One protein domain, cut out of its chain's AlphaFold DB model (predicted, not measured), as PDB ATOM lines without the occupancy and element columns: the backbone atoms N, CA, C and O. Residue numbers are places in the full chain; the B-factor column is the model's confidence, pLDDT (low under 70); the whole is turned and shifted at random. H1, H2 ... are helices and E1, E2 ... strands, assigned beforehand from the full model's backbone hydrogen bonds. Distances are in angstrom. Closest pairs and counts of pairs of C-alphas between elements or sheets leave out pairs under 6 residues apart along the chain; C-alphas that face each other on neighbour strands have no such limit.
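This is residues 73 to 268 of the 504 residues of an uncharacterized protein of Drosophila ananassae (UniProt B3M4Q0). Three small lobes of little regular structure form a triangle, each a three-strand antiparallel meander then a two-strand hairpin, H1 between first and third. Mostly strand, 72 of 196 printed residues lie in H1 and E1 to E15. The compact whole, radius of gyration of the C-alphas 17.2 A, spans 55 by 44 by 30 A.

H1, residues 73-78, starts at C-alpha (48.261, 15.168, 58.049). Strands are E1 84-86, E2 93-98, E3 101-106, E4 112-114, E5 119-121, E6 142-145, E7 152-157, E8 160-165, E9 170-173, E10 178-181, E11 215-217, E12 224-229, E13 232-237, 16.9 A long, E14 243-245 and E15 250-252. E15 ends at C-alpha (28.925, 10.016, 45.373).

H1 is on the E1-E3 sheet, height 7.5 A; C-alphas 76 and 97 are closest, 5.0 A. It only grazes the E11-E13 sheet. Across E2 and E3, N 96 and O 103 are within hydrogen-bond range, 2.9 A. In H1, 1 of 2 O i to N i+4 pairs is.

Links E5-E6 and E10-E11 are long. Residues 148 and 186-204 are under pLDDT 70.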
ATOM      1  N   THR A  73      49.058  16.387  57.828       88.75
ATOM      2  CA  THR A  73      48.261  15.168  58.049       88.75
ATOM      3  C   THR A  73      46.785  15.419  57.779       88.75
ATOM      4  O   THR A  73      46.136  14.634  57.089       88.75
ATOM      5  N   ALA A  74      46.261  16.539  58.274       88.31
ATOM      6  CA  ALA A  74      44.886  16.931  58.012       88.31
ATOM      7  C   ALA A  74      44.664  17.276  56.531       88.31
ATOM      8  O   ALA A  74      43.653  16.867  55.966       88.31
ATOM      9  N   LEU A  75      45.623  17.953  55.885       91.69
ATOM     10  CA  LEU A  75      45.574  18.234  54.447       91.69
ATOM     11  C   LEU A  75      45.561  16.940  53.618       91.69
ATOM     12  O   LEU A  75      44.770  16.826  52.684       91.69
ATOM     13  N   CYS A  76      46.383  15.954  53.980       93.25
ATOM     14  CA  CYS A  76      46.458  14.673  53.283       93.25
ATOM     15  C   CYS A  76      45.159  13.863  53.358       93.25
ATOM     16  O   CYS A  76      44.850  13.131  52.422       93.25
ATOM     17  N   MET A  77      44.350  14.043  54.408       91.81
ATOM     18  CA  MET A  77      43.017  13.437  54.472       91.81
ATOM     19  C   MET A  77      42.022  14.068  53.488       91.81
ATOM     20  O   MET A  77      41.049  13.414  53.113       91.81
ATOM     21  N   LEU A  78      42.251  15.314  53.055       93.81
ATOM     22  CA  LEU A  78      41.385  15.993  52.089       93.81
ATOM     23  C   LEU A  78      41.661  15.559  50.644       93.81
ATOM     24  O   LEU A  78      40.770  15.659  49.805       93.81
ATOM     25  N   VAL A  79      42.867  15.092  50.333       95.31
ATOM     26  CA  VAL A  79      43.274  14.730  48.968       95.31
ATOM     27  C   VAL A  79      43.225  13.217  48.731       95.31
ATOM     28  O   VAL A  79      43.127  12.424  49.669       95.31
ATOM     29  N   SER A  80      43.272  12.799  47.465       94.25
ATOM     30  CA  SER A  80      43.355  11.382  47.106       94.25
ATOM     31  C   SER A  80      44.702  10.781  47.514       94.25
ATOM     32  O   SER A  80      45.731  11.464  47.551       94.25
ATOM     33  N   ASN A  81      44.720   9.473  47.763       93.81
ATOM     34  CA  ASN A  81      45.964   8.752  48.021       93.81
ATOM     35  C   ASN A  81      46.935   8.871  46.835       93.81
ATOM     36  O   ASN A  81      46.522   8.874  45.676       93.81
ATOM     37  N   GLY A  82      48.229   8.951  47.134       93.19
ATOM     38  CA  GLY A  82      49.310   9.109  46.164       93.19
ATOM     39  C   GLY A  82      49.582  10.552  45.726       93.19
ATOM     40  O   GLY A  82      50.625  10.787  45.119       93.19
ATOM     41  N   MET A  83      48.708  11.515  46.050       95.06
ATOM     42  CA  MET A  83      48.889  12.918  45.660       95.06
ATOM     43  C   MET A  83      50.095  13.551  46.359       95.06
ATOM     44  O   MET A  83      50.338  13.293  47.545       95.06
ATOM     45  N   LEU A  84      50.824  14.403  45.632       96.81
ATOM     46  CA  LEU A  84      51.907  15.205  46.187       96.81
ATOM     47  C   LEU A  84      51.417  16.618  46.514       96.81
ATOM     48  O   LEU A  84      50.861  17.307  45.655       96.81
ATOM     49  N   VAL A  85      51.664  17.066  47.744       95.19
ATOM     50  CA  VAL A  85      51.350  18.425  48.207       95.19
ATOM     51  C   VAL A  85      52.623  19.168  48.606       95.19
ATOM     52  O   VAL A  85      53.550  18.586  49.172       95.19
ATOM     53  N   GLY A  86      52.685  20.461  48.297       92.62
ATOM     54  CA  GLY A  86      53.830  21.309  48.632       92.62
ATOM     55  C   GLY A  86      53.913  21.652  50.122       92.62
ATOM     56  O   GLY A  86      52.927  21.560  50.855       92.62
ATOM     57  N   SER A  87      55.092  22.087  50.569       88.44
ATOM     58  CA  SER A  87      55.267  22.706  51.887       88.44
ATOM     59  C   SER A  87      54.874  24.183  51.881       88.44
ATOM     60  O   SER A  87      55.118  24.912  50.923       88.44
ATOM     61  N   GLN A  88      54.298  24.645  52.993       81.06
ATOM     62  CA  GLN A  88      53.964  26.057  53.206       81.06
ATOM     63  C   GLN A  88      55.202  26.919  53.509       81.06
ATOM     64  O   GLN A  88      55.140  28.146  53.413       81.06
ATOM     65  N   THR A  89      56.322  26.320  53.911       79.75
ATOM     66  CA  THR A  89      57.467  27.072  54.450       79.75
ATOM     67  C   THR A  89      58.798  26.788  53.766       79.75
ATOM     68  O   THR A  89      59.742  27.555  53.979       79.75
ATOM     69  N   ASP A  90      58.879  25.753  52.928       87.00
ATOM     70  CA  ASP A  90      60.106  25.348  52.244       87.00
ATOM     71  C   ASP A  90      59.841  24.866  50.811       87.00
ATOM     72  O   ASP A  90      59.237  23.822  50.588       87.00
ATOM     73  N   CYS A  91      60.388  25.589  49.832       88.94
ATOM     74  CA  CYS A  91      60.229  25.291  48.410       88.94
ATOM     75  C   CYS A  91      60.855  23.994  47.921       88.94
ATOM     76  O   CYS A  91      60.532  23.545  46.823       88.94
ATOM     77  N   SER A  92      61.764  23.413  48.693       91.88
ATOM     78  CA  SER A  92      62.376  22.129  48.367       91.88
ATOM     79  C   SER A  92      61.659  20.953  49.028       91.88
ATOM     80  O   SER A  92      61.916  19.814  48.651       91.88
ATOM     81  N   THR A  93      60.741  21.198  49.967       93.75
ATOM     82  CA  THR A  93      60.037  20.149  50.710       93.75
ATOM     83  C   THR A  93      58.617  19.952  50.181       93.75
ATOM     84  O   THR A  93      57.881  20.903  49.915       93.75
ATOM     85  N   TYR A  94      58.218  18.692  50.051       95.88
ATOM     86  CA  TYR A  94      56.888  18.273  49.621       95.88
ATOM     87  C   TYR A  94      56.513  16.963  50.308       95.88
ATOM     88  O   TYR A  94      57.337  16.332  50.972       95.88
ATOM     89  N   TYR A  95      55.255  16.561  50.187       97.00
ATOM     90  CA  TYR A  95      54.716  15.432  50.927       97.00
ATOM     91  C   TYR A  95      53.884  14.542  50.018       97.00
ATOM     92  O   TYR A  95      53.068  15.045  49.254       97.00
ATOM     93  N   GLN A  96      54.062  13.227  50.130       97.44
ATOM     94  CA  GLN A  96      53.153  12.252  49.532       97.44
ATOM     95  C   GLN A  96      52.090  11.852  50.550       97.44
ATOM     96  O   GLN A  96      52.414  11.420  51.664       97.44
ATOM     97  N   CYS A  97      50.831  11.985  50.146       95.88
ATOM     98  CA  CYS A  97      49.675  11.699  50.978       95.88
ATOM     99  C   CYS A  97      49.172  10.267  50.787       95.88
ATOM    100  O   CYS A  97      48.931   9.822  49.667       95.88
ATOM    101  N   GLN A  98      48.950   9.560  51.893       93.56
ATOM    102  CA  GLN A  98      48.290   8.257  51.926       93.56
ATOM    103  C   GLN A  98      47.286   8.254  53.091       93.56
ATOM    104  O   GLN A  98      47.563   7.768  54.189       93.56
ATOM    105  N   GLY A  99      46.119   8.863  52.872       87.75
ATOM    106  CA  GLY A  99      45.129   9.130  53.914       87.75
ATOM    107  C   GLY A  99      45.702  10.049  54.993       87.75
ATOM    108  O   GLY A  99      46.154  11.149  54.700       87.75
ATOM    109  N   SER A 100      45.721   9.594  56.247       84.94
ATOM    110  CA  SER A 100      46.355  10.319  57.358       84.94
ATOM    111  C   SER A 100      47.869  10.079  57.470       84.94
ATOM    112  O   SER A 100      48.498  10.585  58.396       84.94
ATOM    113  N   VAL A 101      48.467   9.266  56.594       88.12
ATOM    114  CA  VAL A 101      49.913   9.005  56.593       88.12
ATOM    115  C   VAL A 101      50.590   9.966  55.625       88.12
ATOM    116  O   VAL A 101      50.210  10.062  54.457       88.12
ATOM    117  N   VAL A 102      51.610  10.663  56.121       92.12
ATOM    118  CA  VAL A 102      52.367  11.666  55.373       92.12
ATOM    119  C   VAL A 102      53.809  11.204  55.247       92.12
ATOM    120  O   VAL A 102      54.474  10.971  56.257       92.12
ATOM    121  N   THR A 103      54.308  11.117  54.017       96.31
ATOM    122  CA  THR A 103      55.734  10.887  53.765       96.31
ATOM    123  C   THR A 103      56.369  12.181  53.289       96.31
ATOM    124  O   THR A 103      56.053  12.661  52.201       96.31
ATOM    125  N   GLN A 104      57.250  12.761  54.105       96.12
ATOM    126  CA  GLN A 104      58.017  13.942  53.715       96.12
ATOM    127  C   GLN A 104      59.107  13.563  52.714       96.12
ATOM    128  O   GLN A 104      59.848  12.600  52.917       96.12
ATOM    129  N   MET A 105      59.235  14.367  51.668       96.44
ATOM    130  CA  MET A 105      60.281  14.274  50.664       96.44
ATOM    131  C   MET A 105      60.944  15.633  50.463       96.44
ATOM    132  O   MET A 105      60.383  16.683  50.791       96.44
ATOM    133  N   SER A 106      62.144  15.601  49.895       96.94
ATOM    134  CA  SER A 106      62.899  16.801  49.558       96.94
ATOM    135  C   SER A 106      63.436  16.700  48.140       96.94
ATOM    136  O   SER A 106      63.881  15.642  47.692       96.94
ATOM    137  N   CYS A 107      63.374  17.813  47.424       96.88
ATOM    138  CA  CYS A 107      64.015  17.974  46.138       96.88
ATOM    139  C   CYS A 107      65.539  17.975  46.296       96.88
ATOM    140  O   CYS A 107      66.077  18.349  47.339       96.88
ATOM    141  N   GLY A 108      66.243  17.551  45.242       96.31
ATOM    142  CA  GLY A 108      67.700  17.657  45.188       96.31
ATOM    143  C   GLY A 108      68.176  19.111  45.294       96.31
ATOM    144  O   GLY A 108      67.408  20.052  45.094       96.31
ATOM    145  N   ASN A 109      69.462  19.303  45.589       92.88
ATOM    146  CA  ASN A 109      70.039  20.636  45.770       92.88
ATOM    147  C   ASN A 109      69.778  21.548  44.560       92.88
ATOM    148  O   ASN A 109      70.101  21.195  43.427       92.88
ATOM    149  N   GLY A 110      69.234  22.739  44.824       88.00
ATOM    150  CA  GLY A 110      68.908  23.730  43.793       88.00
ATOM    151  C   GLY A 110      67.635  23.432  42.995       88.00
ATOM    152  O   GLY A 110      67.380  24.124  42.013       88.00
ATOM    153  N   LEU A 111      66.851  22.426  43.396       94.31
ATOM    154  CA  LEU A 111      65.549  22.113  42.813       94.31
ATOM    155  C   LEU A 111      64.413  22.457  43.782       94.31
ATOM    156  O   LEU A 111      64.579  22.447  45.003       94.31
ATOM    157  N   TYR A 112      63.239  22.720  43.218       93.75
ATOM    158  CA  TYR A 112      62.052  23.184  43.929       93.75
ATOM    159  C   TYR A 112      60.840  22.366  43.505       93.75
ATOM    160  O   TYR A 112      60.701  22.042  42.328       93.75
ATOM    161  N   PHE A 113      59.960  22.031  44.441       95.06
ATOM    162  CA  PHE A 113      58.767  21.257  44.120       95.06
ATOM    163  C   PHE A 113      57.723  22.141  43.431       95.06
ATOM    164  O   PHE A 113      57.226  23.104  44.018       95.06
ATOM    165  N   ASP A 114      57.367  21.799  42.196       93.38
ATOM    166  CA  ASP A 114      56.237  22.392  41.489       93.38
ATOM    167  C   ASP A 114      55.003  21.512  41.675       93.38
ATOM    168  O   ASP A 114      54.901  20.421  41.116       93.38
ATOM    169  N   LYS A 115      54.038  22.020  42.449       92.75
ATOM    170  CA  LYS A 115      52.776  21.330  42.738       92.75
ATOM    171  C   LYS A 115      51.919  21.059  41.499       92.75
ATOM    172  O   LYS A 115      51.059  20.194  41.556       92.75
ATOM    173  N   ASN A 116      52.077  21.824  40.419       93.50
ATOM    174  CA  ASN A 116      51.291  21.639  39.198       93.50
ATOM    175  C   ASN A 116      52.006  20.695  38.231       93.50
ATOM    176  O   ASN A 116      51.356  19.942  37.521       93.50
ATOM    177  N   ALA A 117      53.340  20.712  38.214       94.25
ATOM    178  CA  ALA A 117      54.116  19.726  37.464       94.25
ATOM    179  C   ALA A 117      54.285  18.394  38.225       94.25
ATOM    180  O   ALA A 117      54.823  17.446  37.652       94.25
ATOM    181  N   GLN A 118      53.873  18.345  39.502       95.38
ATOM    182  CA  GLN A 118      54.012  17.217  40.434       95.38
ATOM    183  C   GLN A 118      55.452  16.663  40.478       95.38
ATOM    184  O   GLN A 118      55.674  15.458  40.580       95.38
ATOM    185  N   GLN A 119      56.454  17.546  40.378       96.25
ATOM    186  CA  GLN A 119      57.868  17.161  40.310       96.25
ATOM    187  C   GLN A 119      58.808  18.284  40.761       96.25
ATOM    188  O   GLN A 119      58.431  19.453  40.836       96.25
ATOM    189  N   CYS A 120      60.061  17.924  41.034       97.12
ATOM    190  CA  CYS A 120      61.117  18.885  41.325       97.12
ATOM    191  C   CYS A 120      61.640  19.523  40.032       97.12
ATOM    192  O   CYS A 120      62.086  18.825  39.124       97.12
ATOM    193  N   VAL A 121      61.633  20.850  39.976       96.12
ATOM    194  CA  VAL A 121      62.063  21.661  38.832       96.12
ATOM    195  C   VAL A 121      63.205  22.599  39.232       96.12
ATOM    196  O   VAL A 121      63.387  22.916  40.405       96.12
ATOM    197  N   SER A 122      63.999  23.049  38.263       92.88
ATOM    198  CA  SER A 122      65.146  23.941  38.506       92.88
ATOM    199  C   SER A 122      64.756  25.406  38.716       92.88
ATOM    200  O   SER A 122      65.509  26.171  39.316       92.88
ATOM    201  N   SER A 123      63.582  25.817  38.235       89.06
ATOM    202  CA  SER A 123      63.031  27.155  38.447       89.06
ATOM    203  C   SER A 123      62.099  27.167  39.651       89.06
ATOM    204  O   SER A 123      61.212  26.327  39.740       89.06
ATOM    205  N   VAL A 124      62.233  28.149  40.539       86.44
ATOM    206  CA  VAL A 124      61.331  28.291  41.690       86.44
ATOM    207  C   VAL A 124      59.899  28.591  41.215       86.44
ATOM    208  O   VAL A 124      59.683  29.609  40.551       86.44
ATOM    209  N   PRO A 125      58.901  27.765  41.573       84.88
ATOM    210  CA  PRO A 125      57.514  28.001  41.193       84.88
ATOM    211  C   PRO A 125      56.943  29.267  41.832       84.88
ATOM    212  O   PRO A 125      57.220  29.591  42.988       84.88
ATOM    213  N   SER A 126      56.069  29.969  41.108       75.69
ATOM    214  CA  SER A 126      55.469  31.220  41.589       75.69
ATOM    215  C   SER A 126      54.557  31.038  42.810       75.69
ATOM    216  O   SER A 126      54.383  31.979  43.583       75.69
ATOM    217  N   THR A 127      54.002  29.849  43.016       75.31
ATOM    218  CA  THR A 127      53.152  29.522  44.173       75.31
ATOM    219  C   THR A 127      53.946  29.107  45.398       75.31
ATOM    220  O   THR A 127      53.364  28.922  46.462       75.31
ATOM    221  N   CYS A 128      55.258  28.934  45.255       79.50
ATOM    222  CA  CYS A 128      56.077  28.513  46.364       79.50
ATOM    223  C   CYS A 128      56.264  29.631  47.398       79.50
ATOM    224  O   CYS A 128      56.436  30.801  47.045       79.50
ATOM    225  N   THR A 129      56.286  29.257  48.676       73.94
ATOM    226  CA  THR A 129      56.558  30.141  49.806       73.94
ATOM    227  C   THR A 129      57.752  29.634  50.611       73.94
ATOM    228  O   THR A 129      57.866  28.449  50.916       73.94
ATOM    229  N   SER A 130      58.657  30.546  50.975       81.19
ATOM    230  CA  SER A 130      59.811  30.255  51.828       81.19
ATOM    231  C   SER A 130      59.795  31.173  53.044       81.19
ATOM    232  O   SER A 130      59.745  32.396  52.908       81.19
ATOM    233  N   ALA A 131      59.847  30.581  54.239       73.81
ATOM    234  CA  ALA A 131      59.858  31.343  55.489       73.81
ATOM    235  C   ALA A 131      61.171  32.122  55.691       73.81
ATOM    236  O   ALA A 131      61.169  33.190  56.299       73.81
ATOM    237  N   SER A 132      62.290  31.601  55.178       79.69
ATOM    238  CA  SER A 132      63.620  32.207  55.307       79.69
ATOM    239  C   SER A 132      63.943  33.206  54.195       79.69
ATOM    240  O   SER A 132      64.716  34.135  54.420       79.69
ATOM    241  N   ASN A 133      63.353  33.044  53.007       85.00
ATOM    242  CA  ASN A 133      63.543  33.953  51.884       85.00
ATOM    243  C   ASN A 133      62.227  34.135  51.100       85.00
ATOM    244  O   ASN A 133      62.016  33.458  50.095       85.00
ATOM    245  N   PRO A 134      61.342  35.063  51.504       82.25
ATOM    246  CA  PRO A 134      60.034  35.227  50.864       82.25
ATOM    247  C   PRO A 134      60.118  35.640  49.387       82.25
ATOM    248  O   PRO A 134      59.186  35.389  48.635       82.25
ATOM    249  N   CYS A 135      61.238  36.221  48.945       87.31
ATOM    250  CA  CYS A 135      61.482  36.583  47.546       87.31
ATOM    251  C   CYS A 135      62.284  35.530  46.769       87.31
ATOM    252  O   CYS A 135      62.738  35.801  45.655       87.31
ATOM    253  N   LEU A 136      62.469  34.333  47.332       85.75
ATOM    254  CA  LEU A 136      63.147  33.234  46.658       85.75
ATOM    255  C   LEU A 136      62.476  32.963  45.309       85.75
ATOM    256  O   LEU A 136      61.274  32.716  45.241       85.75
ATOM    257  N   GLY A 137      63.264  33.036  44.233       77.06
ATOM    258  CA  GLY A 137      62.766  32.751  42.890       77.06
ATOM    259  C   GLY A 137      61.912  33.830  42.240       77.06
ATOM    260  O   GLY A 137      61.380  33.610  41.154       77.06
ATOM    261  N   LYS A 138      61.754  34.980  42.894       81.88
ATOM    262  CA  LYS A 138      60.978  36.103  42.374       81.88
ATOM    263  C   LYS A 138      61.884  37.066  41.625       81.88
ATOM    264  O   LYS A 138      62.989  37.372  42.068       81.88
ATOM    265  N   THR A 139      61.409  37.565  40.489       86.00
ATOM    266  CA  THR A 139      62.113  38.603  39.733       86.00
ATOM    267  C   THR A 139      62.175  39.890  40.556       86.00
ATOM    268  O   THR A 139      61.206  40.254  41.227       86.00
ATOM    269  N   VAL A 140      63.301  40.603  40.495       89.38
ATOM    270  CA  VAL A 140      63.414  41.932  41.107       89.38
ATOM    271  C   VAL A 140      62.326  42.853  40.544       89.38
ATOM    272  O   VAL A 140      62.107  42.891  39.336       89.38
ATOM    273  N   GLY A 141      61.642  43.583  41.421       89.69
ATOM    274  CA  GLY A 141      60.499  44.433  41.091       89.69
ATOM    275  C   GLY A 141      59.133  43.744  41.196       89.69
ATOM    276  O   GLY A 141      58.122  44.396  40.956       89.69
ATOM    277  N   THR A 142      59.079  42.454  41.551       90.38
ATOM    278  CA  THR A 142      57.817  41.705  41.724       90.38
ATOM    279  C   THR A 142      57.427  41.547  43.195       90.38
ATOM    280  O   THR A 142      58.041  42.147  44.080       90.38
ATOM    281  N   PHE A 143      56.392  40.745  43.458       88.88
ATOM    282  CA  PHE A 143      55.832  40.546  44.787       88.88
ATOM    283  C   PHE A 143      55.727  39.063  45.160       88.88
ATOM    284  O   PHE A 143      55.516  38.194  44.309       88.88
ATOM    285  N   ALA A 144      55.832  38.784  46.457       84.00
ATOM    286  CA  ALA A 144      55.587  37.475  47.047       84.00
ATOM    287  C   ALA A 144      54.504  37.560  48.130       84.00
ATOM    288  O   ALA A 144      54.470  38.549  48.866       84.00
ATOM    289  N   PRO A 145      53.631  36.549  48.267       80.00
ATOM    290  CA  PRO A 145      52.633  36.540  49.329       80.00
ATOM    291  C   PRO A 145      53.299  36.355  50.695       80.00
ATOM    292  O   PRO A 145      54.271  35.605  50.827       80.00
ATOM    293  N   ALA A 146      52.762  37.003  51.728       78.31
ATOM    294  CA  ALA A 146      53.122  36.661  53.095       78.31
ATOM    295  C   ALA A 146      52.404  35.371  53.513       78.31
ATOM    296  O   ALA A 146      51.203  35.220  53.320       78.31
ATOM    297  N   SER A 147      53.126  34.444  54.142       70.38
ATOM    298  CA  SER A 147      52.541  33.201  54.666       70.38
ATOM    299  C   SER A 147      51.718  33.400  55.947       70.38
ATOM    300  O   SER A 147      51.062  32.463  56.396       70.38
ATOM    301  N   SER A 148      51.767  34.596  56.541       68.00
ATOM    302  CA  SER A 148      51.212  34.932  57.860       68.00
ATOM    303  C   SER A 148      50.161  36.047  57.857       68.00
ATOM    304  O   SER A 148      49.662  36.402  58.921       68.00
ATOM    305  N   SER A 149      49.798  36.580  56.687       73.50
ATOM    306  CA  SER A 149      48.624  37.456  56.509       73.50
ATOM    307  C   SER A 149      48.127  37.368  55.060       73.50
ATOM    308  O   SER A 149      48.942  37.529  54.154       73.50
ATOM    309  N   CYS A 150      46.829  37.155  54.839       78.06
ATOM    310  CA  CYS A 150      46.151  37.280  53.546       78.06
ATOM    311  C   CYS A 150      46.385  38.618  52.847       78.06
ATOM    312  O   CYS A 150      46.585  38.633  51.637       78.06
ATOM    313  N   GLY A 151      46.361  39.732  53.576       82.81
ATOM    314  CA  GLY A 151      46.651  41.056  53.029       82.81
ATOM    315  C   GLY A 151      48.150  41.338  52.918       82.81
ATOM    316  O   GLY A 151      48.553  42.280  52.244       82.81
ATOM    317  N   GLY A 152      49.010  40.559  53.574       86.06
ATOM    318  CA  GLY A 152      50.445  40.831  53.572       86.06
ATOM    319  C   GLY A 152      51.157  40.319  52.333       86.06
ATOM    320  O   GLY A 152      50.869  39.248  51.799       86.06
ATOM    321  N   TYR A 153      52.172  41.067  51.932       88.31
ATOM    322  CA  TYR A 153      53.041  40.715  50.822       88.31
ATOM    323  C   TYR A 153      54.467  41.200  51.077       88.31
ATOM    324  O   TYR A 153      54.749  41.946  52.015       88.31
ATOM    325  N   TYR A 154      55.381  40.781  50.216       91.38
ATOM    326  CA  TYR A 154      56.745  41.275  50.154       91.38
ATOM    327  C   TYR A 154      57.008  41.827  48.761       91.38
ATOM    328  O   TYR A 154      56.797  41.127  47.777       91.38
ATOM    329  N   TYR A 155      57.482  43.066  48.675       93.50
ATOM    330  CA  TYR A 155      58.090  43.601  47.465       93.50
ATOM    331  C   TYR A 155      59.525  43.086  47.349       93.50
ATOM    332  O   TYR A 155      60.326  43.229  48.276       93.50
ATOM    333  N   CYS A 156      59.854  42.493  46.211       93.06
ATOM    334  CA  CYS A 156      61.149  41.884  45.955       93.06
ATOM    335  C   CYS A 156      62.077  42.887  45.278       93.06
ATOM    336  O   CYS A 156      62.177  42.938  44.056       93.06
ATOM    337  N   GLY A 157      62.747  43.714  46.078       92.12
ATOM    338  CA  GLY A 157      63.722  44.686  45.591       92.12
ATOM    339  C   GLY A 157      65.108  44.077  45.363       92.12
ATOM    340  O   GLY A 157      65.418  42.983  45.828       92.12
ATOM    341  N   ALA A 158      65.987  44.834  44.700       89.19
ATOM    342  CA  ALA A 158      67.388  44.442  44.504       89.19
ATOM    343  C   ALA A 158      68.156  44.283  45.833       89.19
ATOM    344  O   ALA A 158      69.119  43.528  45.908       89.19
ATOM    345  N   SER A 159      67.715  44.978  46.886       88.31
ATOM    346  CA  SER A 159      68.272  44.910  48.241       88.31
ATOM    347  C   SER A 159      67.601  43.862  49.137       88.31
ATOM    348  O   SER A 159      67.921  43.792  50.320       88.31
ATOM    349  N   GLY A 160      66.658  43.075  48.607       86.75
ATOM    350  CA  GLY A 160      65.915  42.058  49.351       86.75
ATOM    351  C   GLY A 160      64.420  42.352  49.499       86.75
ATOM    352  O   GLY A 160      63.863  43.250  48.864       86.75
ATOM    353  N   ALA A 161      63.767  41.541  50.330       90.44
ATOM    354  CA  ALA A 161      62.326  41.578  50.546       90.44
ATOM    355  C   ALA A 161      61.913  42.733  51.472       90.44
ATOM    356  O   ALA A 161      62.397  42.839  52.599       90.44
ATOM    357  N   VAL A 162      60.966  43.552  51.026       93.19
ATOM    358  CA  VAL A 162      60.358  44.629  51.818       93.19
ATOM    359  C   VAL A 162      58.911  44.261  52.109       93.19
ATOM    360  O   VAL A 162      58.131  44.062  51.184       93.19
ATOM    361  N   LYS A 163      58.541  44.152  53.387       91.44
ATOM    362  CA  LYS A 163      57.171  43.799  53.784       91.44
ATOM    363  C   LYS A 163      56.197  44.937  53.454       91.44
ATOM    364  O   LYS A 163      56.490  46.097  53.733       91.44
ATOM    365  N   GLY A 164      55.035  44.583  52.924       90.81
ATOM    366  CA  GLY A 164      53.886  45.459  52.725       90.81
ATOM    367  C   GLY A 164      52.586  44.772  53.145       90.81
ATOM    368  O   GLY A 164      52.573  43.581  53.466       90.81
ATOM    369  N   SER A 165      51.506  45.545  53.145       92.50
ATOM    370  CA  SER A 165      50.158  45.075  53.453       92.50
ATOM    371  C   SER A 165      49.156  45.749  52.531       92.50
ATOM    372  O   SER A 165      49.281  46.937  52.232       92.50
ATOM    373  N   CYS A 166      48.166  44.986  52.092       91.69
ATOM    374  CA  CYS A 166      47.024  45.480  51.354       91.69
ATOM    375  C   CYS A 166      46.163  46.415  52.214       91.69
ATOM    376  O   CYS A 166      46.217  46.345  53.450       91.69
ATOM    377  N   PRO A 167      45.365  47.288  51.576       93.00
ATOM    378  CA  PRO A 167      44.314  48.037  52.251       93.00
ATOM    379  C   PRO A 167      43.389  47.128  53.074       93.00
ATOM    380  O   PRO A 167      43.247  45.935  52.803       93.00
ATOM    381  N   ALA A 168      42.738  47.699  54.089       84.69
ATOM    382  CA  ALA A 168      41.835  46.947  54.955       84.69
ATOM    383  C   ALA A 168      40.703  46.281  54.147       84.69
ATOM    384  O   ALA A 168      40.016  46.945  53.373       84.69
ATOM    385  N   GLY A 169      40.498  44.976  54.357       76.12
ATOM    386  CA  GLY A 169      39.478  44.181  53.657       76.12
ATOM    387  C   GLY A 169      39.914  43.604  52.302       76.12
ATOM    388  O   GLY A 169      39.106  42.951  51.634       76.12
ATOM    389  N   GLU A 170      41.170  43.807  51.898       87.38
ATOM    390  CA  GLU A 170      41.740  43.247  50.670       87.38
ATOM    391  C   GLU A 170      42.786  42.166  50.960       87.38
ATOM    392  O   GLU A 170      43.592  42.268  51.887       87.38
ATOM    393  N   ASN A 171      42.801  41.146  50.107       84.38
ATOM    394  CA  ASN A 171      43.768  40.063  50.133       84.38
ATOM    395  C   ASN A 171      44.778  40.242  48.997       84.38
ATOM    396  O   ASN A 171      44.417  40.570  47.864       84.38
ATOM    397  N   PHE A 172      46.053  39.983  49.277       85.94
ATOM    398  CA  PHE A 172      47.085  39.946  48.256       85.94
ATOM    399  C   PHE A 172      46.934  38.677  47.412       85.94
ATOM    400  O   PHE A 172      47.079  37.555  47.901       85.94
ATOM    401  N   ASN A 173      46.682  38.856  46.119       81.19
ATOM    402  CA  ASN A 173      46.625  37.770  45.156       81.19
ATOM    403  C   ASN A 173      48.009  37.599  44.489       81.19
ATOM    404  O   ASN A 173      48.416  38.453  43.698       81.19
ATOM    405  N   PRO A 174      48.740  36.495  44.751       77.44
ATOM    406  CA  PRO A 174      50.081  36.266  44.213       77.44
ATOM    407  C   PRO A 174      50.100  35.910  42.721       77.44
ATOM    408  O   PRO A 174      51.173  35.894  42.122       77.44
ATOM    409  N   VAL A 175      48.940  35.623  42.120       76.12
ATOM    410  CA  VAL A 175      48.803  35.379  40.677       76.12
ATOM    411  C   VAL A 175      48.721  36.699  39.925       76.12
ATOM    412  O   VAL A 175      49.434  36.892  38.947       76.12
ATOM    413  N   THR A 176      47.878  37.624  40.394       84.38
ATOM    414  CA  THR A 176      47.732  38.956  39.781       84.38
ATOM    415  C   THR A 176      48.754  39.964  40.303       84.38
ATOM    416  O   THR A 176      48.853  41.056  39.753       84.38
ATOM    417  N   MET A 177      49.493  39.613  41.361       87.56
ATOM    418  CA  MET A 177      50.424  40.483  42.089       87.56
ATOM    419  C   MET A 177      49.771  41.782  42.580       87.56
ATOM    420  O   MET A 177      50.393  42.842  42.571       87.56
ATOM    421  N   ALA A 178      48.505  41.704  42.995       90.12
ATOM    422  CA  ALA A 178      47.708  42.864  43.374       90.12
ATOM    423  C   ALA A 178      46.859  42.574  44.611       90.12
ATOM    424  O   ALA A 178      46.495  41.426  44.874       90.12
ATOM    425  N   CYS A 179      46.515  43.632  45.337       92.06
ATOM    426  CA  CYS A 179      45.477  43.576  46.351       92.06
ATOM    427  C   CYS A 179      44.117  43.509  45.657       92.06
ATOM    428  O   CYS A 179      43.824  44.290  44.750       92.06
ATOM    429  N   VAL A 180      43.327  42.505  46.019       87.19
ATOM    430  CA  VAL A 180      41.982  42.287  45.491       87.19
ATOM    431  C   VAL A 180      41.025  42.095  46.655       87.19
ATOM    432  O   VAL A 180      41.420  41.641  47.727       87.19
ATOM    433  N   TYR A 181      39.746  42.396  46.453       83.56
ATOM    434  CA  TYR A 181      38.732  42.120  47.467       83.56
ATOM    435  C   TYR A 181      38.753  40.652  47.907       83.56
ATOM    436  O   TYR A 181      38.975  39.749  47.094       83.56
ATOM    437  N   ALA A 182      38.498  40.409  49.195       73.81
ATOM    438  CA  ALA A 182      38.599  39.079  49.798       73.81
ATOM    439  C   ALA A 182      37.743  38.005  49.098       73.81
ATOM    440  O   ALA A 182      38.109  36.835  49.086       73.81
ATOM    441  N   ASN A 183      36.638  38.381  48.454       71.94
ATOM    442  CA  ASN A 183      35.813  37.471  47.654       71.94
ATOM    443  C   ASN A 183      36.468  37.036  46.324       71.94
ATOM    444  O   ASN A 183      36.152  35.962  45.819       71.94
ATOM    445  N   ASN A 184      37.374  37.841  45.762       74.56
ATOM    446  CA  ASN A 184      38.090  37.538  44.516       74.56
ATOM    447  C   ASN A 184      39.327  36.662  44.751       74.56
ATOM    448  O   ASN A 184      39.764  35.947  43.849       74.56
ATOM    449  N   TYR A 185      39.889  36.714  45.958       75.50
ATOM    450  CA  TYR A 185      40.932  35.802  46.410       75.50
ATOM    451  C   TYR A 185      40.648  35.407  47.866       75.50
ATOM    452  O   TYR A 185      41.159  36.053  48.788       75.50
ATOM    453  N   PRO A 186      39.799  34.380  48.079       68.31
ATOM    454  CA  PRO A 186      39.414  33.931  49.407       68.31
ATOM    455  C   PRO A 186      40.634  33.465  50.188       68.31
ATOM    456  O   PRO A 186      41.323  32.511  49.834       68.31
ATOM    457  N   CYS A 187      40.890  34.186  51.260       67.38
ATOM    458  CA  CYS A 187      41.881  33.897  52.267       67.38
ATOM    459  C   CYS A 187      41.301  34.486  53.549       67.38
ATOM    460  O   CYS A 187      40.750  35.591  53.521       67.38
ATOM    461  N   THR A 188      41.358  33.742  54.645       57.03
ATOM    462  CA  THR A 188      40.747  34.182  55.904       57.03
ATOM    463  C   THR A 188      41.865  34.469  56.886       57.03
ATOM    464  O   THR A 188      42.634  33.576  57.202       57.03
ATOM    465  N   GLU A 189      41.998  35.696  57.371       59.00
ATOM    466  CA  GLU A 189      42.867  35.976  58.518       59.00
ATOM    467  C   GLU A 189      42.041  35.818  59.789       59.00
ATOM    468  O   GLU A 189      40.915  36.314  59.860       59.00
ATOM    469  N   SER A 190      42.573  35.150  60.809       52.50
ATOM    470  CA  SER A 190      41.943  35.189  62.124       52.50
ATOM    471  C   SER A 190      42.160  36.584  62.729       52.50
ATOM    472  O   SER A 190      43.281  36.935  63.100       52.50
ATOM    473  N   ILE A 191      41.102  37.398  62.805       44.03
ATOM    474  CA  ILE A 191      41.148  38.716  63.451       44.03
ATOM    475  C   ILE A 191      41.227  38.490  64.966       44.03
ATOM    476  O   ILE A 191      40.331  37.888  65.555       44.03
ATOM    477  N   ALA A 192      42.311  38.941  65.594       40.56
ATOM    478  CA  ALA A 192      42.428  38.966  67.048       40.56
ATOM    479  C   ALA A 192      41.665  40.175  67.614       40.56
ATOM    480  O   ALA A 192      41.860  41.302  67.158       40.56
ATOM    481  N   GLU A 193      40.835  39.949  68.632       38.53
ATOM    482  CA  GLU A 193      40.279  41.020  69.467       38.53
ATOM    483  C   GLU A 193      41.411  41.819  70.152       38.53
ATOM    484  O   GLU A 193      42.434  41.232  70.553       38.53
ATOM    485  N   PRO A 194      41.260  43.151  70.314       36.78
ATOM    486  CA  PRO A 194      42.319  44.016  70.815       36.78
ATOM    487  C   PRO A 194      42.638  43.686  72.280       36.78
ATOM    488  O   PRO A 194      41.842  43.934  73.180       36.78
ATOM    489  N   GLY A 195      43.829  43.128  72.520       45.06
ATOM    490  CA  GLY A 195      44.335  42.803  73.862       45.06
ATOM    491  C   GLY A 195      44.985  41.424  74.004       45.06
ATOM    492  O   GLY A 195      45.574  41.138  75.044       45.06
ATOM    493  N   SER A 196      44.930  40.577  72.974       38.06
ATOM    494  CA  SER A 196      45.570  39.256  72.975       38.06
ATOM    495  C   SER A 196      46.852  39.247  72.132       38.06
ATOM    496  O   SER A 196      46.858  39.632  70.964       38.06
ATOM    497  N   VAL A 197      47.974  38.813  72.724       40.22
ATOM    498  CA  VAL A 197      49.204  38.500  71.976       40.22
ATOM    499  C   VAL A 197      48.986  37.154  71.289       40.22
ATOM    500  O   VAL A 197      49.388  36.106  71.790       40.22
ATOM    501  N   SER A 198      48.303  37.183  70.151       39.66
ATOM    502  CA  SER A 198      48.091  36.019  69.298       39.66
ATOM    503  C   SER A 198      48.756  36.271  67.951       39.66
ATOM    504  O   SER A 198      48.553  37.300  67.312       39.66
ATOM    505  N   THR A 199      49.598  35.330  67.531       38.25
ATOM    506  CA  THR A 199      50.152  35.287  66.176       38.25
ATOM    507  C   THR A 199      49.006  35.166  65.167       38.25
ATOM    508  O   THR A 199      48.161  34.292  65.373       38.25
ATOM    509  N   PRO A 200      48.964  35.967  64.088       36.00
ATOM    510  CA  PRO A 200      47.926  35.843  63.072       36.00
ATOM    511  C   PRO A 200      48.003  34.448  62.435       36.00
ATOM    512  O   PRO A 200      49.013  34.089  61.825       36.00
ATOM    513  N   SER A 201      46.965  33.630  62.620       42.97
ATOM    514  CA  SER A 201      46.774  32.412  61.841       42.97
ATOM    515  C   SER A 201      45.979  32.782  60.599       42.97
ATOM    516  O   SER A 201      44.860  33.279  60.669       42.97
ATOM    517  N   VAL A 202      46.598  32.585  59.445       45.28
ATOM    518  CA  VAL A 202      45.954  32.739  58.144       45.28
ATOM    519  C   VAL A 202      45.363  31.401  57.761       45.28
ATOM    520  O   VAL A 202      46.105  30.426  57.659       45.28
ATOM    521  N   ALA A 203      44.055  31.340  57.521       50.62
ATOM    522  CA  ALA A 203      43.455  30.290  56.714       50.62
ATOM    523  C   ALA A 203      44.143  30.318  55.354       50.62
ATOM    524  O   ALA A 203      43.942  31.218  54.531       50.62
ATOM    525  N   LEU A 204      45.039  29.351  55.191       63.00
ATOM    526  CA  LEU A 204      45.920  29.260  54.054       63.00
ATOM    527  C   LEU A 204      45.090  29.130  52.778       63.00
ATOM    528  O   LEU A 204      44.153  28.332  52.717       63.00
ATOM    529  N   ASN A 205      45.490  29.830  51.717       73.06
ATOM    530  CA  ASN A 205      45.085  29.398  50.390       73.06
ATOM    531  C   ASN A 205      45.724  28.028  50.107       73.06
ATOM    532  O   ASN A 205      46.883  27.942  49.688       73.06
ATOM    533  N   LEU A 206      44.961  26.956  50.336       83.94
ATOM    534  CA  LEU A 206      45.394  25.571  50.126       83.94
ATOM    535  C   LEU A 206      45.877  25.326  48.690       83.94
ATOM    536  O   LEU A 206      46.683  24.428  48.459       83.94
ATOM    537  N   CYS A 207      45.484  26.174  47.739       86.81
ATOM    538  CA  CYS A 207      45.950  26.109  46.362       86.81
ATOM    539  C   CYS A 207      47.401  26.528  46.152       86.81
ATOM    540  O   CYS A 207      47.890  26.369  45.040       86.81
ATOM    541  N   ASN A 208      48.112  27.000  47.180       84.12
ATOM    542  CA  ASN A 208      49.575  27.096  47.146       84.12
ATOM    543  C   ASN A 208      50.255  25.736  47.359       84.12
ATOM    544  O   ASN A 208      51.414  25.577  46.988       84.12
ATOM    545  N   LEU A 209      49.543  24.767  47.940       89.75
ATOM    546  CA  LEU A 209      50.074  23.450  48.295       89.75
ATOM    547  C   LEU A 209      49.506  22.342  47.406       89.75
ATOM    548  O   LEU A 209      50.217  21.397  47.081       89.75
ATOM    549  N   VAL A 210      48.238  22.471  47.011       93.25
ATOM    550  CA  VAL A 210      47.496  21.485  46.218       93.25
ATOM    551  C   VAL A 210      47.560  21.831  44.727       93.25
ATOM    552  O   VAL A 210      47.547  23.005  44.331       93.25
ATOM    553  N   GLU A 211      47.647  20.795  43.898       94.50
ATOM    554  CA  GLU A 211      47.650  20.886  42.439       94.50
ATOM    555  C   GLU A 211      46.424  21.640  41.893       94.50
ATOM    556  O   GLU A 211      45.304  21.543  42.401       94.50
ATOM    557  N   ASN A 212      46.636  22.431  40.840       93.19
ATOM    558  CA  ASN A 212      45.563  23.148  40.164       93.19
ATOM    559  C   ASN A 212      44.708  22.202  39.301       93.19
ATOM    560  O   ASN A 212      45.239  21.392  38.556       93.19
ATOM    561  N   GLY A 213      43.385  22.359  39.334       93.12
ATOM    562  CA  GLY A 213      42.428  21.540  38.581       93.12
ATOM    563  C   GLY A 213      41.911  20.314  39.337       93.12
ATOM    564  O   GLY A 213      41.026  19.627  38.835       93.12
ATOM    565  N   VAL A 214      42.410  20.063  40.548       93.25
ATOM    566  CA  VAL A 214      42.043  18.896  41.352       93.25
ATOM    567  C   VAL A 214      40.944  19.237  42.358       93.25
ATOM    568  O   VAL A 214      41.039  20.228  43.088       93.25
ATOM    569  N   PHE A 215      39.910  18.392  42.411       95.56
ATOM    570  CA  PHE A 215      38.903  18.424  43.470       95.56
ATOM    571  C   PHE A 215      39.398  17.668  44.707       95.56
ATOM    572  O   PHE A 215      39.893  16.543  44.599       95.56
ATOM    573  N   PHE A 216      39.197  18.256  45.883       95.50
ATOM    574  CA  PHE A 216      39.578  17.690  47.175       95.50
ATOM    575  C   PHE A 216      38.530  17.999  48.254       95.50
ATOM    576  O   PHE A 216      37.613  18.792  48.052       95.50
ATOM    577  N   GLY A 217      38.617  17.321  49.392       94.00
ATOM    578  CA  GLY A 217      37.634  17.388  50.466       94.00
ATOM    579  C   GLY A 217      37.616  18.730  51.191       94.00
ATOM    580  O   GLY A 217      38.599  19.475  51.214       94.00
ATOM    581  N   ASN A 218      36.482  19.026  51.820       91.88
ATOM    582  CA  ASN A 218      36.353  20.134  52.751       91.88
ATOM    583  C   ASN A 218      36.607  19.663  54.202       91.88
ATOM    584  O   ASN A 218      36.071  18.625  54.597       91.88
ATOM    585  N   PRO A 219      37.390  20.410  55.006       88.19
ATOM    586  CA  PRO A 219      37.761  19.991  56.359       88.19
ATOM    587  C   PRO A 219      36.610  20.015  57.373       88.19
ATOM    588  O   PRO A 219      36.757  19.395  58.425       88.19
ATOM    589  N   THR A 220      35.493  20.697  57.086       87.50
ATOM    590  CA  THR A 220      34.365  20.899  58.017       87.50
ATOM    591  C   THR A 220      33.041  20.327  57.542       87.50
ATOM    592  O   THR A 220      32.036  20.476  58.225       87.50
ATOM    593  N   ASN A 221      32.965  19.721  56.359       90.38
ATOM    594  CA  ASN A 221      31.712  19.142  55.884       90.38
ATOM    595  C   ASN A 221      31.988  18.136  54.775       90.38
ATOM    596  O   ASN A 221      32.436  18.516  53.692       90.38
ATOM    597  N   CYS A 222      31.681  16.857  54.998       92.44
ATOM    598  CA  CYS A 222      31.965  15.841  53.985       92.44
ATOM    599  C   CYS A 222      31.098  15.948  52.725       92.44
ATOM    600  O   CYS A 222      31.442  15.339  51.716       92.44
ATOM    601  N   SER A 223      30.018  16.732  52.737       93.81
ATOM    602  CA  SER A 223      29.221  17.036  51.539       93.81
ATOM    603  C   SER A 223      29.693  18.279  50.803       93.81
ATOM    604  O   SER A 223      29.055  18.696  49.839       93.81
ATOM    605  N   MET A 224      30.800  18.881  51.234       93.88
ATOM    606  CA  MET A 224      31.455  19.964  50.521       93.88
ATOM    607  C   MET A 224      32.769  19.498  49.904       93.88
ATOM    608  O   MET A 224      33.463  18.616  50.414       93.88
ATOM    609  N   TRP A 225      33.114  20.137  48.799       95.38
ATOM    610  CA  TRP A 225      34.356  19.939  48.075       95.38
ATOM    611  C   TRP A 225      35.055  21.276  47.878       95.38
ATOM    612  O   TRP A 225      34.444  22.345  47.935       95.38
ATOM    613  N   ASN A 226      36.348  21.189  47.622       94.44
ATOM    614  CA  ASN A 226      37.228  22.275  47.254       94.44
ATOM    615  C   ASN A 226      37.850  21.979  45.883       94.44
ATOM    616  O   ASN A 226      38.004  20.822  45.500       94.44
ATOM    617  N   LEU A 227      38.200  23.021  45.140       93.81
ATOM    618  CA  LEU A 227      38.852  22.964  43.838       93.81
ATOM    619  C   LEU A 227      39.830  24.125  43.741       93.81
ATOM    620  O   LEU A 227      39.460  25.278  43.962       93.81
ATOM    621  N   CYS A 228      41.056  23.837  43.330       90.88
ATOM    622  CA  CYS A 228      41.995  24.880  42.958       90.88
ATOM    623  C   CYS A 228      41.830  25.228  41.485       90.88
ATOM    624  O   CYS A 228      42.036  24.379  40.625       90.88
ATOM    625  N   GLN A 229      41.457  26.472  41.183       88.44
ATOM    626  CA  GLN A 229      41.373  26.956  39.808       88.44
ATOM    627  C   GLN A 229      42.150  28.260  39.662       88.44
ATOM    628  O   GLN A 229      41.789  29.279  40.240       88.44
ATOM    629  N   ASN A 230      43.222  28.218  38.875       83.12
ATOM    630  CA  ASN A 230      44.189  29.302  38.703       83.12
ATOM    631  C   ASN A 230      44.748  29.791  40.050       83.12
ATOM    632  O   ASN A 230      44.838  30.989  40.296       83.12
ATOM    633  N   ASN A 231      45.080  28.842  40.934       78.94
ATOM    634  CA  ASN A 231      45.483  29.077  42.328       78.94
ATOM    635  C   ASN A 231      44.456  29.832  43.187       78.94
ATOM    636  O   ASN A 231      44.809  30.335  44.249       78.94
ATOM    637  N   VAL A 232      43.192  29.896  42.774       78.19
ATOM    638  CA  VAL A 232      42.097  30.386  43.615       78.19
ATOM    639  C   VAL A 232      41.360  29.186  44.189       78.19
ATOM    640  O   VAL A 232      40.935  28.302  43.437       78.19
ATOM    641  N   LEU A 233      41.213  29.157  45.514       82.44
ATOM    642  CA  LEU A 233      40.406  28.156  46.197       82.44
ATOM    643  C   LEU A 233      38.929  28.425  45.919       82.44
ATOM    644  O   LEU A 233      38.390  29.474  46.275       82.44
ATOM    645  N   LYS A 234      38.276  27.463  45.280       85.44
ATOM    646  CA  LYS A 234      36.830  27.422  45.102       85.44
ATOM    647  C   LYS A 234      36.265  26.306  45.957       85.44
ATOM    648  O   LYS A 234      36.863  25.241  46.037       85.44
ATOM    649  N   SER A 235      35.095  26.534  46.532       89.94
ATOM    650  CA  SER A 235      34.369  25.521  47.289       89.94
ATOM    651  C   SER A 235      32.965  25.363  46.728       89.94
ATOM    652  O   SER A 235      32.405  26.298  46.150       89.94
ATOM    653  N   GLY A 236      32.387  24.186  46.911       90.75
ATOM    654  CA  GLY A 236      31.005  23.914  46.551       90.75
ATOM    655  C   GLY A 236      30.439  22.753  47.350       90.75
ATOM    656  O   GLY A 236      31.121  22.150  48.178       90.75
ATOM    657  N   SER A 237      29.169  22.452  47.109       95.81
ATOM    658  CA  SER A 237      28.465  21.352  47.764       95.81
ATOM    659  C   SER A 237      28.136  20.258  46.759       95.81
ATOM    660  O   SER A 237      27.899  20.521  45.578       95.81
ATOM    661  N   CYS A 238      28.133  19.020  47.230       96.00
ATOM    662  CA  CYS A 238      27.583  17.902  46.490       96.00
ATOM    663  C   CYS A 238      26.053  18.025  46.375       96.00
ATOM    664  O   CYS A 238      25.421  18.683  47.209       96.00
ATOM    665  N   PRO A 239      25.441  17.390  45.356       96.00
ATOM    666  CA  PRO A 239      23.992  17.251  45.279       96.00
ATOM    667  C   PRO A 239      23.401  16.661  46.564       96.00
ATOM    668  O   PRO A 239      24.078  15.944  47.302       96.00
ATOM    669  N   SER A 240      22.121  16.941  46.814       90.69
ATOM    670  CA  SER A 240      21.436  16.454  48.015       90.69
ATOM    671  C   SER A 240      21.564  14.933  48.163       90.69
ATOM    672  O   SER A 240      21.319  14.188  47.215       90.69
ATOM    673  N   GLY A 241      21.962  14.483  49.355       86.50
ATOM    674  CA  GLY A 241      22.195  13.071  49.671       86.50
ATOM    675  C   GLY A 241      23.565  12.521  49.258       86.50
ATOM    676  O   GLY A 241      23.865  11.373  49.588       86.50
ATOM    677  N   PHE A 242      24.410  13.305  48.578       93.81
ATOM    678  CA  PHE A 242      25.769  12.906  48.206       93.81
ATOM    679  C   PHE A 242      26.833  13.572  49.072       93.81
ATOM    680  O   PHE A 242      26.666  14.683  49.571       93.81
ATOM    681  N   VAL A 243      27.954  12.872  49.198       94.81
ATOM    682  CA  VAL A 243      29.165  13.298  49.902       94.81
ATOM    683  C   VAL A 243      30.348  13.254  48.951       94.81
ATOM    684  O   VAL A 243      30.353  12.495  47.978       94.81
ATOM    685  N   PHE A 244      31.357  14.072  49.215       95.44
ATOM    686  CA  PHE A 244      32.563  14.100  48.414       95.44
ATOM    687  C   PHE A 244      33.464  12.912  48.763       95.44
ATOM    688  O   PHE A 244      33.905  12.762  49.902       95.44
ATOM    689  N   ASN A 245      33.758  12.071  47.774       92.81
ATOM    690  CA  ASN A 245      34.722  10.989  47.902       92.81
ATOM    691  C   ASN A 245      36.118  11.513  47.543       92.81
ATOM    692  O   ASN A 245      36.408  11.754  46.371       92.81
ATOM    693  N   THR A 246      36.993  11.648  48.541       92.62
ATOM    694  CA  THR A 246      38.359  12.162  48.347       92.62
ATOM    695  C   THR A 246      39.238  11.256  47.494       92.62
ATOM    696  O   THR A 246      40.115  11.752  46.801       92.62
ATOM    697  N   GLN A 247      38.990   9.945  47.482       91.69
ATOM    698  CA  GLN A 247      39.783   8.991  46.701       91.69
ATOM    699  C   GLN A 247      39.420   9.001  45.218       91.69
ATOM    700  O   GLN A 247      40.273   8.750  44.372       91.69
ATOM    701  N   GLN A 248      38.157   9.280  44.902       91.38
ATOM    702  CA  GLN A 248      37.662   9.348  43.525       91.38
ATOM    703  C   GLN A 248      37.581  10.786  42.992       91.38
ATOM    704  O   GLN A 248      37.259  10.978  41.822       91.38
ATOM    705  N   SER A 249      37.819  11.785  43.847       93.12
ATOM    706  CA  SER A 249      37.644  13.212  43.558       93.12
ATOM    707  C   SER A 249      36.275  13.552  42.946       93.12
ATOM    708  O   SER A 249      36.169  14.400  42.061       93.12
ATOM    709  N   ILE A 250      35.209  12.891  43.414       93.56
ATOM    710  CA  ILE A 250      33.843  13.054  42.896       93.56
ATOM    711  C   ILE A 250      32.806  12.979  44.022       93.56
ATOM    712  O   ILE A 250      33.008  12.309  45.035       93.56
ATOM    713  N   CYS A 251      31.666  13.644  43.840       96.19
ATOM    714  CA  CYS A 251      30.495  13.435  44.687       96.19
ATOM    715  C   CYS A 251      29.870  12.062  44.415       96.19
ATOM    716  O   CYS A 251      29.641  11.695  43.263       96.19
ATOM    717  N   GLY A 252      29.546  11.329  45.474       93.69
ATOM    718  CA  GLY A 252      28.925  10.016  45.373       93.69
ATOM    719  C   GLY A 252      28.126   9.644  46.615       93.69
ATOM    720  O   GLY A 252      27.895  10.460  47.510       93.69
ATOM    721  N   TYR A 253      27.694   8.387  46.656       90.81
ATOM    722  CA  TYR A 253      26.962   7.843  47.793       90.81
ATOM    723  C   TYR A 253      27.825   7.789  49.058       90.81
ATOM    724  O   TYR A 253      29.044   7.602  49.017       90.81
ATOM    725  N   GLN A 254      27.158   7.923  50.200       88.31
ATOM    726  CA  GLN A 254      27.772   7.750  51.508       88.31
ATOM    727  C   GLN A 254      28.190   6.287  51.715       88.31
ATOM    728  O   GLN A 254      27.421   5.357  51.492       88.31
ATOM    729  N   THR A 255      29.425   6.096  52.160       85.12
ATOM    730  CA  THR A 255      30.043   4.825  52.548       85.12
ATOM    731  C   THR A 255      30.541   4.946  53.985       85.12
ATOM    732  O   THR A 255      30.597   6.047  54.533       85.12
ATOM    733  N   ALA A 256      30.962   3.838  54.594       76.12
ATOM    734  CA  ALA A 256      31.497   3.843  55.958       76.12
ATOM    735  C   ALA A 256      32.667   4.829  56.165       76.12
ATOM    736  O   ALA A 256      32.876   5.295  57.280       76.12
ATOM    737  N   THR A 257      33.410   5.173  55.109       78.00
ATOM    738  CA  THR A 257      34.568   6.076  55.173       78.00
ATOM    739  C   THR A 257      34.332   7.420  54.487       78.00
ATOM    740  O   THR A 257      35.255   8.221  54.412       78.00
ATOM    741  N   SER A 258      33.128   7.711  53.984       83.88
ATOM    742  CA  SER A 258      32.915   8.907  53.150       83.88
ATOM    743  C   SER A 258      33.081  10.245  53.871       83.88
ATOM    744  O   SER A 258      33.101  11.279  53.210       83.88
ATOM    745  N   CYS A 259      33.164  10.247  55.203       89.25
ATOM    746  CA  CYS A 259      33.379  11.456  55.994       89.25
ATOM    747  C   CYS A 259      34.699  11.430  56.772       89.25
ATOM    748  O   CYS A 259      34.927  12.325  57.578       89.25
ATOM    749  N   SER A 260      35.599  10.469  56.510       85.75
ATOM    750  CA  SER A 260      36.888  10.372  57.214       85.75
ATOM    751  C   SER A 260      37.804  11.582  56.994       85.75
ATOM    752  O   SER A 260      38.747  11.771  57.753       85.75
ATOM    753  N   GLN A 261      37.540  12.389  55.963       88.50
ATOM    754  CA  GLN A 261      38.253  13.633  55.675       88.50
ATOM    755  C   GLN A 261      37.818  14.833  56.524       88.50
ATOM    756  O   GLN A 261      38.457  15.876  56.439       88.50
ATOM    757  N   VAL A 262      36.731  14.744  57.298       89.94
ATOM    758  CA  VAL A 262      36.329  15.846  58.184       89.94
ATOM    759  C   VAL A 262      37.305  15.883  59.351       89.94
ATOM    760  O   VAL A 262      37.361  14.957  60.158       89.94
ATOM    761  N   THR A 263      38.102  16.943  59.410       85.94
ATOM    762  CA  THR A 263      39.173  17.100  60.399       85.94
ATOM    763  C   THR A 263      38.872  18.184  61.408       85.94
ATOM    764  O   THR A 263      39.471  18.162  62.473       85.94
ATOM    765  N   ASN A 264      38.007  19.148  61.062       83.50
ATOM    766  CA  ASN A 264      37.808  20.396  61.800       83.50
ATOM    767  C   ASN A 264      39.136  21.052  62.233       83.50
ATOM    768  O   ASN A 264      39.212  21.706  63.272       83.50
ATOM    769  N   ASP A 265      40.189  20.865  61.427       81.50
ATOM    770  CA  ASP A 265      41.536  21.284  61.777       81.50
ATOM    771  C   ASP A 265      41.648  22.818  61.735       81.50
ATOM    772  O   ASP A 265      41.403  23.429  60.688       81.50
ATOM    773  N   PRO A 266      42.049  23.472  62.834       75.62
ATOM    774  CA  PRO A 266      42.251  24.921  62.908       75.62
ATOM    775  C   PRO A 266      43.083  25.505  61.758       75.62
ATOM    776  O   PRO A 266      42.754  26.561  61.215       75.62
ATOM    777  N   SER A 267      44.130  24.791  61.328       75.75
ATOM    778  CA  SER A 267      45.031  25.242  60.260       75.75
ATOM    779  C   SER A 267      44.407  25.189  58.859       75.75
ATOM    780  O   SER A 267      44.918  25.823  57.938       75.75
ATOM    781  N   LEU A 268      43.295  24.463  58.699       80.56
ATOM    782  CA  LEU A 268      42.553  24.324  57.440       80.56
ATOM    783  C   LEU A 268      41.222  25.088  57.447       80.56
ATOM    784  O   LEU A 268      40.668  25.362  56.385       80.56
TER     785      LEU A 268